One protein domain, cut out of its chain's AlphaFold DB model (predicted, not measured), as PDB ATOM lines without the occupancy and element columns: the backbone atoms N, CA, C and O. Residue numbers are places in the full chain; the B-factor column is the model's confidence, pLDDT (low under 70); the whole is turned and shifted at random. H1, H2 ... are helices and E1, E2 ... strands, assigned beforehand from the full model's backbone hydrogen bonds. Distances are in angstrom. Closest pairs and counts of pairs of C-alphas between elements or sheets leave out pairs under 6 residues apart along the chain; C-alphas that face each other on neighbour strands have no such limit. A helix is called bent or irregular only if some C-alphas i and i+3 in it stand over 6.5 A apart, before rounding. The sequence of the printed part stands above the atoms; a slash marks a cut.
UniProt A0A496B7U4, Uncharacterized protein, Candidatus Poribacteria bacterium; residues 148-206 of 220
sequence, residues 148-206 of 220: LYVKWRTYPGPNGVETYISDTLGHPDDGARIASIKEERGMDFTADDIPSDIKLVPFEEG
ATOM      1  N   LEU A 148     117.305 105.937 111.771       98.31
ATOM      2  CA  LEU A 148     116.577 107.089 112.290       98.31
ATOM      3  C   LEU A 148     115.222 107.186 111.594       98.31
ATOM      4  O   LEU A 148     115.148 107.491 110.400       98.31
ATOM      5  N   TYR A 149     114.150 106.961 112.348       98.38
ATOM      6  CA  TYR A 149     112.801 107.224 111.874       98.38
ATOM      7  C   TYR A 149     112.550 108.729 111.861       98.38
ATOM      8  O   TYR A 149     112.839 109.410 112.849       98.38
ATOM      9  N   VAL A 150     112.024 109.262 110.759       97.62
ATOM     10  CA  VAL A 150     111.861 110.709 110.554       97.62
ATOM     11  C   VAL A 150     110.461 111.073 110.081       97.62
ATOM     12  O   VAL A 150     109.911 110.424 109.192       97.62
ATOM     13  N   LYS A 151     109.882 112.134 110.655       96.88
ATOM     14  CA  LYS A 151     108.656 112.755 110.123       96.88
ATOM     15  C   LYS A 151     109.016 113.992 109.330       96.88
ATOM     16  O   LYS A 151     109.447 115.001 109.902       96.88
ATOM     17  N   TRP A 152     108.785 113.937 108.028       94.69
ATOM     18  CA  TRP A 152     108.983 115.076 107.145       94.69
ATOM     19  C   TRP A 152     107.788 116.023 107.202       94.69
ATOM     20  O   TRP A 152     106.630 115.609 107.185       94.69
ATOM     21  N   ARG A 153     108.064 117.322 107.244       94.81
ATOM     22  CA  ARG A 153     107.062 118.366 107.021       94.81
ATOM     23  C   ARG A 153     107.561 119.344 105.983       94.81
ATOM     24  O   ARG A 153     108.759 119.490 105.776       94.81
ATOM     25  N   THR A 154     106.620 120.030 105.355       94.56
ATOM     26  CA  THR A 154     106.910 121.039 104.341       94.56
ATOM     27  C   THR A 154     106.423 122.411 104.780       94.56
ATOM     28  O   THR A 154     105.321 122.517 105.328       94.56
ATOM     29  N   TYR A 155     107.168 123.466 104.469       90.50
ATOM     30  CA  TYR A 155     106.720 124.852 104.624       90.50
ATOM     31  C   TYR A 155     107.038 125.680 103.367       90.50
ATOM     32  O   TYR A 155     107.933 125.327 102.602       90.50
ATOM     33  N   PRO A 156     106.293 126.770 103.106       93.62
ATOM     34  CA  PRO A 156     106.642 127.704 102.042       93.62
ATOM     35  C   PRO A 156     107.840 128.564 102.472       93.62
ATOM     36  O   PRO A 156     107.709 129.421 103.347       93.62
ATOM     37  N   GLY A 157     108.997 128.317 101.866       91.50
ATOM     38  CA  GLY A 157     110.233 129.077 102.018       91.50
ATOM     39  C   GLY A 157     110.487 130.050 100.856       91.50
ATOM     40  O   GLY A 157     109.725 130.096  99.884       91.50
ATOM     41  N   PRO A 158     111.566 130.850 100.929       89.06
ATOM     42  CA  PRO A 158     111.927 131.818  99.890       89.06
ATOM     43  C   PRO A 158     112.224 131.167  98.529       89.06
ATOM     44  O   PRO A 158     112.059 131.824  97.502       89.06
ATOM     45  N   ASN A 159     112.616 129.887  98.513       91.44
ATOM     46  CA  ASN A 159     112.944 129.139  97.297       91.44
ATOM     47  C   ASN A 159     111.827 128.182  96.834       91.44
ATOM     48  O   ASN A 159     112.046 127.395  95.915       91.44
ATOM     49  N   GLY A 160     110.634 128.233  97.440       93.94
ATOM     50  CA  GLY A 160     109.518 127.335  97.127       93.94
ATOM     51  C   GLY A 160     109.075 126.509  98.332       93.94
ATOM     52  O   GLY A 160     109.081 126.994  99.457       93.94
ATOM     53  N   VAL A 161     108.623 125.275  98.103       93.19
ATOM     54  CA  VAL A 161     108.260 124.360  99.195       93.19
ATOM     55  C   VAL A 161     109.531 123.693  99.706       93.19
ATOM     56  O   VAL A 161     110.181 122.958  98.967       93.19
ATOM     57  N   GLU A 162     109.877 123.956 100.960       90.06
ATOM     58  CA  GLU A 162     111.051 123.396 101.628       90.06
ATOM     59  C   GLU A 162     110.611 122.294 102.595       90.06
ATOM     60  O   GLU A 162     109.561 122.401 103.234       90.06
ATOM     61  N   THR A 163     111.408 121.230 102.687       91.88
ATOM     62  CA  THR A 163     111.139 120.058 103.530       91.88
ATOM     63  C   THR A 163     112.087 120.052 104.724       91.88
ATOM     64  O   THR A 163     113.280 120.296 104.568       91.88
ATOM     65  N   TYR A 164     111.576 119.745 105.914       90.94
ATOM     66  CA  TYR A 164     112.363 119.665 107.143       90.94
ATOM     67  C   TYR A 164     111.957 118.470 108.005       90.94
ATOM     68  O   TYR A 164     110.823 117.983 107.941       90.94
ATOM     69  N   ILE A 165     112.892 118.012 108.838       93.81
ATOM     70  CA  ILE A 165     112.653 116.965 109.832       93.81
ATOM     71  C   ILE A 165     111.921 117.590 111.023       93.81
ATOM     72  O   ILE A 165     112.478 118.414 111.753       93.81
ATOM     73  N   SER A 166     110.659 117.209 111.203       94.12
ATOM     74  CA  SER A 166     109.804 117.706 112.287       94.12
ATOM     75  C   SER A 166     109.892 116.876 113.563       94.12
ATOM     76  O   SER A 166     109.675 117.413 114.646       94.12
ATOM     77  N   ASP A 167     110.222 115.593 113.429       95.44
ATOM     78  CA  ASP A 167     110.302 114.634 114.526       95.44
ATOM     79  C   ASP A 167     111.293 113.523 114.164       95.44
ATOM     80  O   ASP A 167     111.478 113.219 112.978       95.44
ATOM     81  N   THR A 168     111.918 112.935 115.179       96.75
ATOM     82  CA  THR A 168     112.915 111.871 115.023       96.75
ATOM     83  C   THR A 168     112.797 110.840 116.133       96.75
ATOM     84  O   THR A 168     112.715 111.208 117.305       96.75
ATOM     85  N   LEU A 169     112.925 109.566 115.782       97.88
ATOM     86  CA  LEU A 169     113.100 108.467 116.727       97.88
ATOM     87  C   LEU A 169     114.277 107.609 116.265       97.88
ATOM     88  O   LEU A 169     114.348 107.221 115.105       97.88
ATOM     89  N   GLY A 170     115.203 107.298 117.161       97.69
ATOM     90  CA  GLY A 170     116.355 106.467 116.832       97.69
ATOM     91  C   GLY A 170     117.202 106.168 118.055       97.69
ATOM     92  O   GLY A 170     116.844 106.523 119.180       97.69
ATOM     93  N   HIS A 171     118.320 105.493 117.821       98.50
ATOM     94  CA  HIS A 171     119.250 105.106 118.875       98.50
ATOM     95  C   HIS A 171     119.812 106.340 119.611       98.50
ATOM     96  O   HIS A 171     120.135 107.331 118.949       98.50
ATOM     97  N   PRO A 172     119.991 106.311 120.950       97.50
ATOM     98  CA  PRO A 172     120.478 107.463 121.714       97.50
ATOM     99  C   PRO A 172     121.798 108.053 121.196       97.50
ATOM    100  O   PRO A 172     121.899 109.270 121.051       97.50
ATOM    101  N   ASP A 173     122.780 107.208 120.860       98.06
ATOM    102  CA  ASP A 173     124.050 107.646 120.251       98.06
ATOM    103  C   ASP A 173     123.849 108.431 118.943       98.06
ATOM    104  O   ASP A 173     124.451 109.489 118.746       98.06
ATOM    105  N   ASP A 174     122.994 107.921 118.052       98.25
ATOM    106  CA  ASP A 174     122.717 108.536 116.753       98.25
ATOM    107  C   ASP A 174     121.956 109.850 116.946       98.25
ATOM    108  O   ASP A 174     122.314 110.872 116.359       98.25
ATOM    109  N   GLY A 175     120.965 109.856 117.843       96.38
ATOM    110  CA  GLY A 175     120.216 111.050 118.228       96.38
ATOM    111  C   GLY A 175     121.110 112.142 118.815       96.38
ATOM    112  O   GLY A 175     120.989 113.303 118.426       96.38
ATOM    113  N   ALA A 176     122.054 111.788 119.692       97.75
ATOM    114  CA  ALA A 176     123.020 112.731 120.253       97.75
ATOM    115  C   ALA A 176     123.939 113.315 119.169       97.75
ATOM    116  O   ALA A 176     124.142 114.529 119.118       97.75
ATOM    117  N   ARG A 177     124.441 112.472 118.258       98.12
ATOM    118  CA  ARG A 177     125.276 112.903 117.128       98.12
ATOM    119  C   ARG A 177     124.527 113.861 116.201       98.12
ATOM    120  O   ARG A 177     125.068 114.902 115.834       98.12
ATOM    121  N   ILE A 178     123.280 113.542 115.855       97.00
ATOM    122  CA  ILE A 178     122.426 114.394 115.017       97.00
ATOM    123  C   ILE A 178     122.101 115.712 115.726       97.00
ATOM    124  O   ILE A 178     122.138 116.765 115.093       97.00
ATOM    125  N   ALA A 179     121.830 115.682 117.033       96.12
ATOM    126  CA  ALA A 179     121.574 116.887 117.814       96.12
ATOM    127  C   ALA A 179     122.770 117.851 117.789       96.12
ATOM    128  O   ALA A 179     122.568 119.046 117.581       96.12
ATOM    129  N   SER A 180     124.002 117.346 117.917       97.75
ATOM    130  CA  SER A 180     125.213 118.174 117.804       97.75
ATOM    131  C   SER A 180     125.380 118.794 116.413       97.75
ATOM    132  O   SER A 180     125.680 119.980 116.312       97.75
ATOM    133  N   ILE A 181     125.131 118.032 115.340       96.75
ATOM    134  CA  ILE A 181     125.179 118.561 113.964       96.75
ATOM    135  C   ILE A 181     124.113 119.650 113.780       96.75
ATOM    136  O   ILE A 181     124.386 120.711 113.224       96.75
ATOM    137  N   LYS A 182     122.900 119.422 114.290       95.56
ATOM    138  CA  LYS A 182     121.809 120.398 114.231       95.56
ATOM    139  C   LYS A 182     122.130 121.675 115.013       95.56
ATOM    140  O   LYS A 182     121.775 122.759 114.557       95.56
ATOM    141  N   GLU A 183     122.798 121.570 116.159       96.62
ATOM    142  CA  GLU A 183     123.261 122.730 116.932       96.62
ATOM    143  C   GLU A 183     124.301 123.554 116.155       96.62
ATOM    144  O   GLU A 183     124.207 124.780 116.129       96.62
ATOM    145  N   GLU A 184     125.240 122.898 115.466       97.50
ATOM    146  CA  GLU A 184     126.259 123.557 114.638       97.50
ATOM    147  C   GLU A 184     125.661 124.235 113.392       97.50
ATOM    148  O   GLU A 184     126.033 125.359 113.048       97.50
ATOM    149  N   ARG A 185     124.727 123.559 112.713       95.19
ATOM    150  CA  ARG A 185     124.125 124.013 111.444       95.19
ATOM    151  C   ARG A 185     122.967 124.992 111.647       95.19
ATOM    152  O   ARG A 185     122.659 125.786 110.759       95.19
ATOM    153  N   GLY A 186     122.313 124.959 112.806       92.88
ATOM    154  CA  GLY A 186     121.175 125.816 113.119       92.88
ATOM    155  C   GLY A 186     120.008 125.616 112.148       92.88
ATOM    156  O   GLY A 186     119.454 124.524 112.041       92.88
ATOM    157  N   MET A 187     119.609 126.690 111.460       87.25
ATOM    158  CA  MET A 187     118.512 126.654 110.481       87.25
ATOM    159  C   MET A 187     118.915 126.035 109.136       87.25
ATOM    160  O   MET A 187     118.032 125.647 108.382       87.25
ATOM    161  N   ASP A 188     120.216 125.897 108.861       89.12
ATOM    162  CA  ASP A 188     120.733 125.329 107.607       89.12
ATOM    163  C   ASP A 188     120.860 123.793 107.663       89.12
ATOM    164  O   ASP A 188     121.479 123.185 106.793       89.12
ATOM    165  N   PHE A 189     120.320 123.158 108.709       92.25
ATOM    166  CA  PHE A 189     120.327 121.707 108.873       92.25
ATOM    167  C   PHE A 189     119.340 121.029 107.913       92.25
ATOM    168  O   PHE A 189     118.141 121.314 107.921       92.25
ATOM    169  N   THR A 190     119.839 120.077 107.130       91.12
ATOM    170  CA  THR A 190     119.113 119.358 106.079       91.12
ATOM    171  C   THR A 190     119.329 117.844 106.173       91.12
ATOM    172  O   THR A 190     120.115 117.357 106.983       91.12
ATOM    173  N   ALA A 191     118.634 117.081 105.323       91.75
ATOM    174  CA  ALA A 191     118.831 115.636 105.204       91.75
ATOM    175  C   ALA A 191     120.277 115.263 104.830       91.75
ATOM    176  O   ALA A 191     120.782 114.246 105.296       91.75
ATOM    177  N   ASP A 192     120.942 116.102 104.032       94.00
ATOM    178  CA  ASP A 192     122.309 115.868 103.550       94.00
ATOM    179  C   ASP A 192     123.360 116.025 104.661       94.00
ATOM    180  O   ASP A 192     124.486 115.546 104.526       94.00
ATOM    181  N   ASP A 193     122.996 116.673 105.773       95.50
ATOM    182  CA  ASP A 193     123.847 116.791 106.957       95.50
ATOM    183  C   ASP A 193     123.804 115.526 107.836       95.50
ATOM    184  O   ASP A 193     124.600 115.386 108.769       95.50
ATOM    185  N   ILE A 194     122.882 114.593 107.563       96.75
ATOM    186  CA  ILE A 194     122.803 113.324 108.287       96.75
ATOM    187  C   ILE A 194     123.970 112.429 107.857       96.75
ATOM    188  O   ILE A 194     124.168 112.195 106.662       96.75
ATOM    189  N   PRO A 195     124.740 111.880 108.811       98.06
ATOM    190  CA  PRO A 195     125.805 110.947 108.493       98.06
ATOM    191  C   PRO A 195     125.342 109.770 107.633       98.06
ATOM    192  O   PRO A 195     124.323 109.149 107.918       98.06
ATOM    193  N   SER A 196     126.131 109.413 106.618       97.81
ATOM    194  CA  SER A 196     125.775 108.362 105.654       97.81
ATOM    195  C   SER A 196     125.646 106.960 106.259       97.81
ATOM    196  O   SER A 196     125.121 106.061 105.608       97.81
ATOM    197  N   ASP A 197     126.169 106.745 107.469       98.31
ATOM    198  CA  ASP A 197     126.004 105.511 108.239       98.31
ATOM    199  C   ASP A 197     124.651 105.418 108.966       98.31
ATOM    200  O   ASP A 197     124.304 104.349 109.463       98.31
ATOM    201  N   ILE A 198     123.870 106.501 108.992       98.44
ATOM    202  CA  ILE A 198     122.518 106.538 109.551       98.44
ATOM    203  C   ILE A 198     121.511 106.524 108.400       98.44
ATOM    204  O   ILE A 198     121.383 107.474 107.627       98.44
ATOM    205  N   LYS A 199     120.748 105.439 108.304       98.38
ATOM    206  CA  LYS A 199     119.643 105.305 107.361       98.38
ATOM    207  C   LYS A 199     118.436 106.096 107.863       98.38
ATOM    208  O   LYS A 199     117.860 105.767 108.900       98.38
ATOM    209  N   LEU A 200     118.013 107.087 107.081       97.81
ATOM    210  CA  LEU A 200     116.733 107.764 107.281       97.81
ATOM    211  C   LEU A 200     115.592 106.873 106.791       97.81
ATOM    212  O   LEU A 200     115.604 106.417 105.646       97.81
ATOM    213  N   VAL A 201     114.609 106.630 107.652       98.19
ATOM    214  CA  VAL A 201     113.411 105.849 107.328       98.19
ATOM    215  C   VAL A 201     112.181 106.699 107.656       98.19
ATOM    216  O   VAL A 201     112.027 107.108 108.803       98.19
ATOM    217  N   PRO A 202     111.299 107.017 106.697       97.44
ATOM    218  CA  PRO A 202     110.040 107.689 107.016       97.44
ATOM    219  C   PRO A 202     109.215 106.867 108.016       97.44
ATOM    220  O   PRO A 202     109.192 105.637 107.928       97.44
ATOM    221  N   PHE A 203     108.525 107.513 108.964       96.94
ATOM    222  CA  PHE A 203     107.649 106.791 109.906       96.94
ATOM    223  C   PHE A 203     106.591 105.963 109.163       96.94
ATOM    224  O   PHE A 203     106.301 104.834 109.540       96.94
ATOM    225  N   GLU A 204     106.090 106.481 108.046       95.62
ATOM    226  CA  GLU A 204     105.089 105.833 107.202       95.62
ATOM    227  C   GLU A 204     105.574 104.502 106.595       95.62
ATOM    228  O   GLU A 204     104.755 103.669 106.214       95.62
ATOM    229  N   GLU A 205     106.891 104.292 106.519       96.94
ATOM    230  CA  GLU A 205     107.521 103.107 105.920       96.94
ATOM    231  C   GLU A 205     108.204 102.199 106.956       96.94
ATOM    232  O   GLU A 205     108.410 101.013 106.703       96.94
ATOM    233  N   GLY A 206     108.597 102.750 108.108       96.44
ATOM    234  CA  GLY A 206     109.442 102.064 109.088       96.44
ATOM    235  C   GLY A 206     108.702 101.272 110.166       96.44
ATOM    236  O   GLY A 206     109.336 100.502 110.887       96.44
TER     237      GLY A 206
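Overview. This is residues 148 to 206 of the 220 residues of an uncharacterized protein of Candidatus Poribacteria bacterium (UniProt A0A496B7U4). Picture a long, strongly twisted hairpin of two strands, E1 and E2, with one helix, H1, folding back along its length and making few contacts with it. At the end of the hairpin where E1 begins, the short strand E3 joins as a third strand beside E1, and the small helix H2 follows it. The printed part has 59 residues with three named strands and two named helices, in the order E1, E2, H1, E3, H2; the sheet runs E2, E1, E3 and is mixed, and the class is mixed, helices and strands. The whole is compact, with a radius of gyration of the C-alphas of 11.7 A and spans of 34 by 29 by 17 A.

Along the chain. Find C-alpha 148 at (116.577, 107.089, 112.290); from there E1 runs through residues 148 to 157, 25.1 A from first to last C-alpha. E2, residues 160 to 170, covers 29.5 A and ends at C-alpha 170, at (116.355, 106.467, 116.832). Next look at H1, residues 172 to 188, 22.8 A long. It has a kink of 55 degrees near residue 182 and is irregular, with C-alphas 184 and 187 standing 9.3 A apart. E3, residues 199 to 202, spans 9.9 A, and H2, residues 203 to 206, ends at C-alpha 206, at (109.442, 102.064, 109.088).

Arrangement. Start with the hairpin of E1 and E2, which are antiparallel at 158 degrees between their directions; N 149 and O 169 are 2.8 A apart and N 157 and O 160 2.7 A, both within hydrogen-bond range. On the other side of E1 look for E3, parallel to it at 65 degrees, with N 150 and O 201 within hydrogen-bond range at 2.9 A. E2 and E3 are edge strands. H1 is on the sheet but only grazes it, with its residues 174 to 187; its closest C-alphas to E2 are those of Leu 169 and Gly 175, at 7.7 A. H2 is on the sheet too, at a height of 8.0 A and only just over none of the strands: two of its four C-alphas fall on E1 and two on E3. The closest C-alphas of E1 and H2 are those of Tyr 149 and Phe 203, 5.5 A apart. H1 and H2 are apart. In H1, 11 of 13 O i to N i+4 pairs are within hydrogen-bond range; H2 is too short for such a pair.

Size, cuts and confidence. Look for the two C-alphas farthest apart at Pro 158 and Asp 173, 33.9 A from each other. The printed part runs from 148 to 206 without a cut. The links E1 to E2, E2 to H1 and E3 to H2 are tight, and the ten residues from H1 to E3 make a short link. The mean pLDDT of the printed part is 95.3, and no printed residue is under 70.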